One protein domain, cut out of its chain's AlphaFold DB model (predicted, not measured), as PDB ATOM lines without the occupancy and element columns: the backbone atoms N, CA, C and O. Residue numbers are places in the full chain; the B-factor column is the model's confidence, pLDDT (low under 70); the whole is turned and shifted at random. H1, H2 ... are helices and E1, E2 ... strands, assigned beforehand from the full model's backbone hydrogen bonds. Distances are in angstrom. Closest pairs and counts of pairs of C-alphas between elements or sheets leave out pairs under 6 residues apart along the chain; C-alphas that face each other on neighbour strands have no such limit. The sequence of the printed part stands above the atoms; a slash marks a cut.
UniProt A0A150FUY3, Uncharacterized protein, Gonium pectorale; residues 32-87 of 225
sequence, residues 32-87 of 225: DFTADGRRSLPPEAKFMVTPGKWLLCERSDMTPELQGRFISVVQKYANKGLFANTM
ATOM      1  N   ASP A  32      83.283 -23.513 -72.016       55.22
ATOM      2  CA  ASP A  32      84.177 -24.292 -71.154       55.22
ATOM      3  C   ASP A  32      84.163 -25.787 -71.491       55.22
ATOM      4  O   ASP A  32      84.942 -26.555 -70.918       55.22
ATOM      5  N   PHE A  33      83.295 -26.217 -72.412       54.69
ATOM      6  CA  PHE A  33      83.122 -27.600 -72.826       54.69
ATOM      7  C   PHE A  33      83.448 -27.776 -74.317       54.69
ATOM      8  O   PHE A  33      83.003 -27.047 -75.194       54.69
ATOM      9  N   THR A  34      84.251 -28.790 -74.616       59.88
ATOM     10  CA  THR A  34      84.412 -29.362 -75.957       59.88
ATOM     11  C   THR A  34      83.085 -29.936 -76.458       59.88
ATOM     12  O   THR A  34      82.214 -30.286 -75.662       59.88
ATOM     13  N   ALA A  35      82.953 -30.087 -77.780       50.72
ATOM     14  CA  ALA A  35      81.744 -30.603 -78.432       50.72
ATOM     15  C   ALA A  35      81.279 -31.977 -77.900       50.72
ATOM     16  O   ALA A  35      80.091 -32.278 -77.950       50.72
ATOM     17  N   ASP A  36      82.188 -32.769 -77.320       52.00
ATOM     18  CA  ASP A  36      81.895 -34.057 -76.676       52.00
ATOM     19  C   ASP A  36      81.377 -33.920 -75.226       52.00
ATOM     20  O   ASP A  36      81.313 -34.899 -74.482       52.00
ATOM     21  N   GLY A  37      81.088 -32.696 -74.768       57.28
ATOM     22  CA  GLY A  37      80.665 -32.392 -73.399       57.28
ATOM     23  C   GLY A  37      81.789 -32.472 -72.359       57.28
ATOM     24  O   GLY A  37      81.531 -32.389 -71.158       57.28
ATOM     25  N   ARG A  38      83.050 -32.639 -72.779       57.66
ATOM     26  CA  ARG A  38      84.207 -32.648 -71.865       57.66
ATOM     27  C   ARG A  38      84.698 -31.235 -71.651       57.66
ATOM     28  O   ARG A  38      84.796 -30.500 -72.623       57.66
ATOM     29  N   ARG A  39      85.095 -30.857 -70.440       64.50
ATOM     30  CA  ARG A  39      85.682 -29.527 -70.246       64.50
ATOM     31  C   ARG A  39      86.963 -29.351 -71.062       64.50
ATOM     32  O   ARG A  39      87.823 -30.233 -71.058       64.50
ATOM     33  N   SER A  40      87.089 -28.216 -71.741       64.94
ATOM     34  CA  SER A  40      88.329 -27.824 -72.399       64.94
ATOM     35  C   SER A  40      89.397 -27.554 -71.328       64.94
ATOM     36  O   SER A  40      89.123 -27.010 -70.250       64.94
ATOM     37  N   LEU A  41      90.618 -28.034 -71.577       64.38
ATOM     38  CA  LEU A  41      91.766 -27.692 -70.739       64.38
ATOM     39  C   LEU A  41      92.194 -26.256 -71.074       64.38
ATOM     40  O   LEU A  41      92.229 -25.918 -72.260       64.38
ATOM     41  N   PRO A  42      92.542 -25.425 -70.075       66.56
ATOM     42  CA  PRO A  42      93.122 -24.116 -70.340       66.56
ATOM     43  C   PRO A  42      94.372 -24.248 -71.228       66.56
ATOM     44  O   PRO A  42      95.130 -25.208 -71.051       66.56
ATOM     45  N   PRO A  43      94.638 -23.293 -72.138       63.56
ATOM     46  CA  PRO A  43      95.837 -23.313 -72.982       63.56
ATOM     47  C   PRO A  43      97.141 -23.397 -72.168       63.56
ATOM     48  O   PRO A  43      98.102 -24.021 -72.608       63.56
ATOM     49  N   GLU A  44      97.145 -22.826 -70.958       65.75
ATOM     50  CA  GLU A  44      98.249 -22.860 -69.990       65.75
ATOM     51  C   GLU A  44      97.909 -23.712 -68.754       65.75
ATOM     52  O   GLU A  44      98.125 -23.303 -67.613       65.75
ATOM     53  N   ALA A  45      97.326 -24.895 -68.958       65.62
ATOM     54  CA  ALA A  45      97.005 -25.806 -67.865       65.62
ATOM     55  C   ALA A  45      98.266 -26.172 -67.057       65.62
ATOM     56  O   ALA A  45      99.127 -26.929 -67.514       65.62
ATOM     57  N   LYS A  46      98.361 -25.650 -65.832       70.12
ATOM     58  CA  LYS A  46      99.366 -26.058 -64.848       70.12
ATOM     59  C   LYS A  46      98.812 -27.222 -64.047       70.12
ATOM     60  O   LYS A  46      97.655 -27.211 -63.642       70.12
ATOM     61  N   PHE A  47      99.633 -28.238 -63.818       76.06
ATOM     62  CA  PHE A  47      99.252 -29.385 -63.002       76.06
ATOM     63  C   PHE A  47     100.030 -29.353 -61.696       76.06
ATOM     64  O   PHE A  47     101.259 -29.300 -61.704       76.06
ATOM     65  N   MET A  48      99.314 -29.407 -60.579       73.44
ATOM     66  CA  MET A  48      99.903 -29.531 -59.253       73.44
ATOM     67  C   MET A  48      99.743 -30.960 -58.741       73.44
ATOM     68  O   MET A  48      98.682 -31.574 -58.869       73.44
ATOM     69  N   VAL A  49     100.799 -31.492 -58.133       73.62
ATOM     70  CA  VAL A  49     100.738 -32.765 -57.412       73.62
ATOM     71  C   VAL A  49     100.308 -32.465 -55.981       73.62
ATOM     72  O   VAL A  49     100.972 -31.718 -55.267       73.62
ATOM     73  N   THR A  50      99.192 -33.038 -55.548       71.00
ATOM     74  CA  THR A  50      98.744 -32.931 -54.151       71.00
ATOM     75  C   THR A  50      99.515 -33.869 -53.222       71.00
ATOM     76  O   THR A  50     100.128 -34.828 -53.694       71.00
ATOM     77  N   PRO A  51      99.431 -33.681 -51.888       65.56
ATOM     78  CA  PRO A  51     100.052 -34.588 -50.917       65.56
ATOM     79  C   PRO A  51      99.643 -36.062 -51.084       65.56
ATOM     80  O   PRO A  51     100.420 -36.958 -50.772       65.56
ATOM     81  N   GLY A  52      98.451 -36.325 -51.633       65.75
ATOM     82  CA  GLY A  52      97.980 -37.672 -51.978       65.75
ATOM     83  C   GLY A  52      98.513 -38.229 -53.306       65.75
ATOM     84  O   GLY A  52      98.010 -39.249 -53.757       65.75
ATOM     85  N   LYS A  53      99.493 -37.566 -53.940       68.94
ATOM     86  CA  LYS A  53     100.042 -37.863 -55.279       68.94
ATOM     87  C   LYS A  53      99.045 -37.737 -56.439       68.94
ATOM     88  O   LYS A  53      99.322 -38.202 -57.541       68.94
ATOM     89  N   TRP A  54      97.915 -37.064 -56.231       73.06
ATOM     90  CA  TRP A  54      96.956 -36.786 -57.300       73.06
ATOM     91  C   TRP A  54      97.393 -35.570 -58.107       73.06
ATOM     92  O   TRP A  54      97.749 -34.544 -57.520       73.06
ATOM     93  N   LEU A  55      97.314 -35.677 -59.430       74.44
ATOM     94  CA  LEU A  55      97.518 -34.564 -60.352       74.44
ATOM     95  C   LEU A  55      96.216 -33.775 -60.495       74.44
ATOM     96  O   LEU A  55      95.221 -34.292 -61.001       74.44
ATOM     97  N   LEU A  56      96.234 -32.523 -60.054       74.00
ATOM     98  CA  LEU A  56      95.131 -31.581 -60.201       74.00
ATOM     99  C   LEU A  56      95.513 -30.506 -61.209       74.00
ATOM    100  O   LEU A  56      96.590 -29.925 -61.120       74.00
ATOM    101  N   CYS A  57      94.626 -30.251 -62.166       75.50
ATOM    102  CA  CYS A  57      94.753 -29.110 -63.061       75.50
ATOM    103  C   CYS A  57      94.381 -27.846 -62.284       75.50
ATOM    104  O   CYS A  57      93.261 -27.742 -61.784       75.50
ATOM    105  N   GLU A  58      95.302 -26.894 -62.211       71.38
ATOM    106  CA  GLU A  58      95.036 -25.546 -61.734       71.38
ATOM    107  C   GLU A  58      94.092 -24.870 -62.730       71.38
ATOM    108  O   GLU A  58      94.352 -24.833 -63.938       71.38
ATOM    109  N   ARG A  59      92.952 -24.398 -62.232       71.19
ATOM    110  CA  ARG A  59      91.980 -23.644 -63.017       71.19
ATOM    111  C   ARG A  59      91.443 -22.496 -62.177       71.19
ATOM    112  O   ARG A  59      91.282 -22.639 -60.969       71.19
ATOM    113  N   SER A  60      91.127 -21.385 -62.830       70.12
ATOM    114  CA  SER A  60      90.582 -20.189 -62.183       70.12
ATOM    115  C   SER A  60      89.183 -20.400 -61.592       70.12
ATOM    116  O   SER A  60      88.825 -19.708 -60.650       70.12
ATOM    117  N   ASP A  61      88.412 -21.364 -62.104       68.94
ATOM    118  CA  ASP A  61      87.071 -21.724 -61.614       68.94
ATOM    119  C   ASP A  61      87.094 -22.680 -60.409       68.94
ATOM    120  O   ASP A  61      86.054 -22.991 -59.827       68.94
ATOM    121  N   MET A  62      88.271 -23.181 -60.023       71.69
ATOM    122  CA  MET A  62      88.408 -24.127 -58.922       71.69
ATOM    123  C   MET A  62      88.702 -23.382 -57.622       71.69
ATOM    124  O   MET A  62      89.860 -23.203 -57.246       71.69
ATOM    125  N   THR A  63      87.648 -22.950 -56.923       78.81
ATOM    126  CA  THR A  63      87.818 -22.305 -55.614       78.81
ATOM    127  C   THR A  63      88.459 -23.269 -54.601       78.81
ATOM    128  O   THR A  63      88.277 -24.493 -54.712       78.81
ATOM    129  N   PRO A  64      89.185 -22.762 -53.585       79.12
ATOM    130  CA  PRO A  64      89.816 -23.602 -52.564       79.12
ATOM    131  C   PRO A  64      88.821 -24.527 -51.846       79.12
ATOM    132  O   PRO A  64      89.146 -25.667 -51.509       79.12
ATOM    133  N   GLU A  65      87.579 -24.076 -51.656       80.69
ATOM    134  CA  GLU A  65      86.509 -24.856 -51.033       80.69
ATOM    135  C   GLU A  65      86.065 -26.011 -51.936       80.69
ATOM    136  O   GLU A  65      85.894 -27.140 -51.466       80.69
ATOM    137  N   LEU A  66      85.899 -25.757 -53.238       79.50
ATOM    138  CA  LEU A  66      85.549 -26.785 -54.215       79.50
ATOM    139  C   LEU A  66      86.671 -27.824 -54.334       79.50
ATOM    140  O   LEU A  66      86.402 -29.027 -54.349       79.50
ATOM    141  N   GLN A  67      87.924 -27.365 -54.345       78.25
ATOM    142  CA  GLN A  67      89.099 -28.229 -54.356       78.25
ATOM    143  C   GLN A  67      89.140 -29.121 -53.107       78.25
ATOM    144  O   GLN A  67      89.331 -30.334 -53.218       78.25
ATOM    145  N   GLY A  68      88.880 -28.553 -51.923       81.06
ATOM    146  CA  GLY A  68      88.777 -29.302 -50.671       81.06
ATOM    147  C   GLY A  68      87.669 -30.357 -50.706       81.06
ATOM    148  O   GLY A  68      87.895 -31.511 -50.329       81.06
ATOM    149  N   ARG A  69      86.488 -30.011 -51.238       83.12
ATOM    150  CA  ARG A  69      85.383 -30.967 -51.428       83.12
ATOM    151  C   ARG A  69      85.774 -32.090 -52.384       83.12
ATOM    152  O   ARG A  69      85.561 -33.253 -52.044       83.12
ATOM    153  N   PHE A  70      86.391 -31.782 -53.522       81.88
ATOM    154  CA  PHE A  70      86.857 -32.789 -54.478       81.88
ATOM    155  C   PHE A  70      87.871 -33.751 -53.845       81.88
ATOM    156  O   PHE A  70      87.678 -34.966 -53.889       81.88
ATOM    157  N   ILE A  71      88.897 -33.218 -53.173       82.00
ATOM    158  CA  ILE A  71      89.910 -34.027 -52.482       82.00
ATOM    159  C   ILE A  71      89.255 -34.908 -51.412       82.00
ATOM    160  O   ILE A  71      89.574 -36.093 -51.330       82.00
ATOM    161  N   SER A  72      88.295 -34.380 -50.644       83.88
ATOM    162  CA  SER A  72      87.581 -35.168 -49.631       83.88
ATOM    163  C   SER A  72      86.790 -36.335 -50.229       83.88
ATOM    164  O   SER A  72      86.756 -37.416 -49.643       83.88
ATOM    165  N   VAL A  73      86.191 -36.159 -51.413       84.19
ATOM    166  CA  VAL A  73      85.493 -37.239 -52.123       84.19
ATOM    167  C   VAL A  73      86.500 -38.293 -52.564       84.19
ATOM    168  O   VAL A  73      86.315 -39.470 -52.260       84.19
ATOM    169  N   VAL A  74      87.594 -37.885 -53.209       82.94
ATOM    170  CA  VAL A  74      88.639 -38.819 -53.648       82.94
ATOM    171  C   VAL A  74      89.187 -39.605 -52.455       82.94
ATOM    172  O   VAL A  74      89.193 -40.830 -52.492       82.94
ATOM    173  N   GLN A  75      89.530 -38.941 -51.347       81.81
ATOM    174  CA  GLN A  75      90.002 -39.591 -50.118       81.81
ATOM    175  C   GLN A  75      88.963 -40.543 -49.508       81.81
ATOM    176  O   GLN A  75      89.305 -41.648 -49.090       81.81
ATOM    177  N   LYS A  76      87.682 -40.157 -49.489       83.44
ATOM    178  CA  LYS A  76      86.585 -40.978 -48.949       83.44
ATOM    179  C   LYS A  76      86.390 -42.292 -49.711       83.44
ATOM    180  O   LYS A  76      85.931 -43.272 -49.113       83.44
ATOM    181  N   TYR A  77      86.682 -42.310 -51.011       81.38
ATOM    182  CA  TYR A  77      86.501 -43.482 -51.875       81.38
ATOM    183  C   TYR A  77      87.815 -44.134 -52.327       81.38
ATOM    184  O   TYR A  77      87.761 -45.204 -52.930       81.38
ATOM    185  N   ALA A  78      88.973 -43.566 -51.977       74.00
ATOM    186  CA  ALA A  78      90.294 -44.079 -52.349       74.00
ATOM    187  C   ALA A  78      90.482 -45.554 -51.962       74.00
ATOM    188  O   ALA A  78      90.948 -46.341 -52.773       74.00
ATOM    189  N   ASN A  79      90.030 -45.946 -50.766       72.31
ATOM    190  CA  ASN A  79      90.166 -47.317 -50.257       72.31
ATOM    191  C   ASN A  79      88.941 -48.205 -50.536       72.31
ATOM    192  O   ASN A  79      88.836 -49.301 -49.996       72.31
ATOM    193  N   LYS A  80      87.966 -47.721 -51.316       75.44
ATOM    194  CA  LYS A  80      86.701 -48.432 -51.572       75.44
ATOM    195  C   LYS A  80      86.671 -49.148 -52.923       75.44
ATOM    196  O   LYS A  80      85.601 -49.569 -53.347       75.44
ATOM    197  N   GLY A  81      87.815 -49.244 -53.606       73.81
ATOM    198  CA  GLY A  81      87.922 -49.883 -54.922       73.81
ATOM    199  C   GLY A  81      87.227 -49.114 -56.049       73.81
ATOM    200  O   GLY A  81      86.943 -49.689 -57.091       73.81
ATOM    201  N   LEU A  82      86.916 -47.825 -55.846       80.88
ATOM    202  CA  LEU A  82      86.315 -46.984 -56.888       80.88
ATOM    203  C   LEU A  82      87.366 -46.435 -57.863       80.88
ATOM    204  O   LEU A  82      87.063 -46.178 -59.024       80.88
ATOM    205  N   PHE A  83      88.594 -46.242 -57.381       82.12
ATOM    206  CA  PHE A  83      89.716 -45.730 -58.158       82.12
ATOM    207  C   PHE A  83      90.823 -46.778 -58.199       82.12
ATOM    208  O   PHE A  83      91.187 -47.320 -57.157       82.12
ATOM    209  N   ALA A  84      91.375 -47.022 -59.387       81.69
ATOM    210  CA  ALA A  84      92.560 -47.851 -59.553       81.69
ATOM    211  C   ALA A  84      93.808 -46.961 -59.479       81.69
ATOM    212  O   ALA A  84      94.056 -46.165 -60.387       81.69
ATOM    213  N   ASN A  85      94.569 -47.071 -58.389       78.50
ATOM    214  CA  ASN A  85      95.811 -46.312 -58.197       78.50
ATOM    215  C   ASN A  85      97.033 -47.133 -58.595       78.50
ATOM    216  O   ASN A  85      98.044 -46.593 -59.043       78.50
ATOM    217  N   THR A  86      96.926 -48.444 -58.418       79.50
ATOM    218  CA  THR A  86      97.915 -49.442 -58.794       79.50
ATOM    219  C   THR A  86      97.261 -50.521 -59.651       79.50
ATOM    220  O   THR A  86      96.039 -50.667 -59.662       79.50
ATOM    221  N   MET A  87      98.071 -51.315 -60.353       79.56
ATOM    222  CA  MET A  87      97.565 -52.460 -61.120       79.56
ATOM    223  C   MET A  87      96.902 -53.527 -60.234       79.56
ATOM    224  O   MET A  87      96.032 -54.247 -60.707       79.56
TER     225      MET A  87
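This is residues 32 to 87 of the 225 residues of an uncharacterized protein of Gonium pectorale (UniProt A0A150FUY3). This is a loose model with little regular structure: a short hairpin of strands E1 and E2, with one longer helix, H1, off to one side of it, and loops and tails around them. Residues 34 to 39 stick out, and so do residues 76 to 81, of which 76 to 78 belong to H1. The printed part has 56 residues, in the order E1, E2, H1; the class is mixed, with 21 residues in named elements. The radius of gyration of the C-alphas is 13.1 A and the spans are 32 by 26 by 17 A.

E1, residues 47 to 49, begins at C-alpha 47 (99.252, -29.385, -63.002). E2 is residues 55 to 57. H1, residues 64 to 78, is 20.5 A long and ends at C-alpha 78 (90.294, -44.079, -52.349).

E1 and E2 form an antiparallel hairpin at 147 degrees, with N 48 and O 56 within hydrogen-bond range at 2.8 A. E1 and H1 are apart. In H1 every O i to N i+4 pair is within hydrogen-bond range.

The C-alphas of Pro 43 and Lys 80, the two farthest apart, are 34.2 A from each other. The printed part has no cut and no long link. Its mean pLDDT is 72.5; residues 32 to 45, 51 to 53 and 61 are under 70.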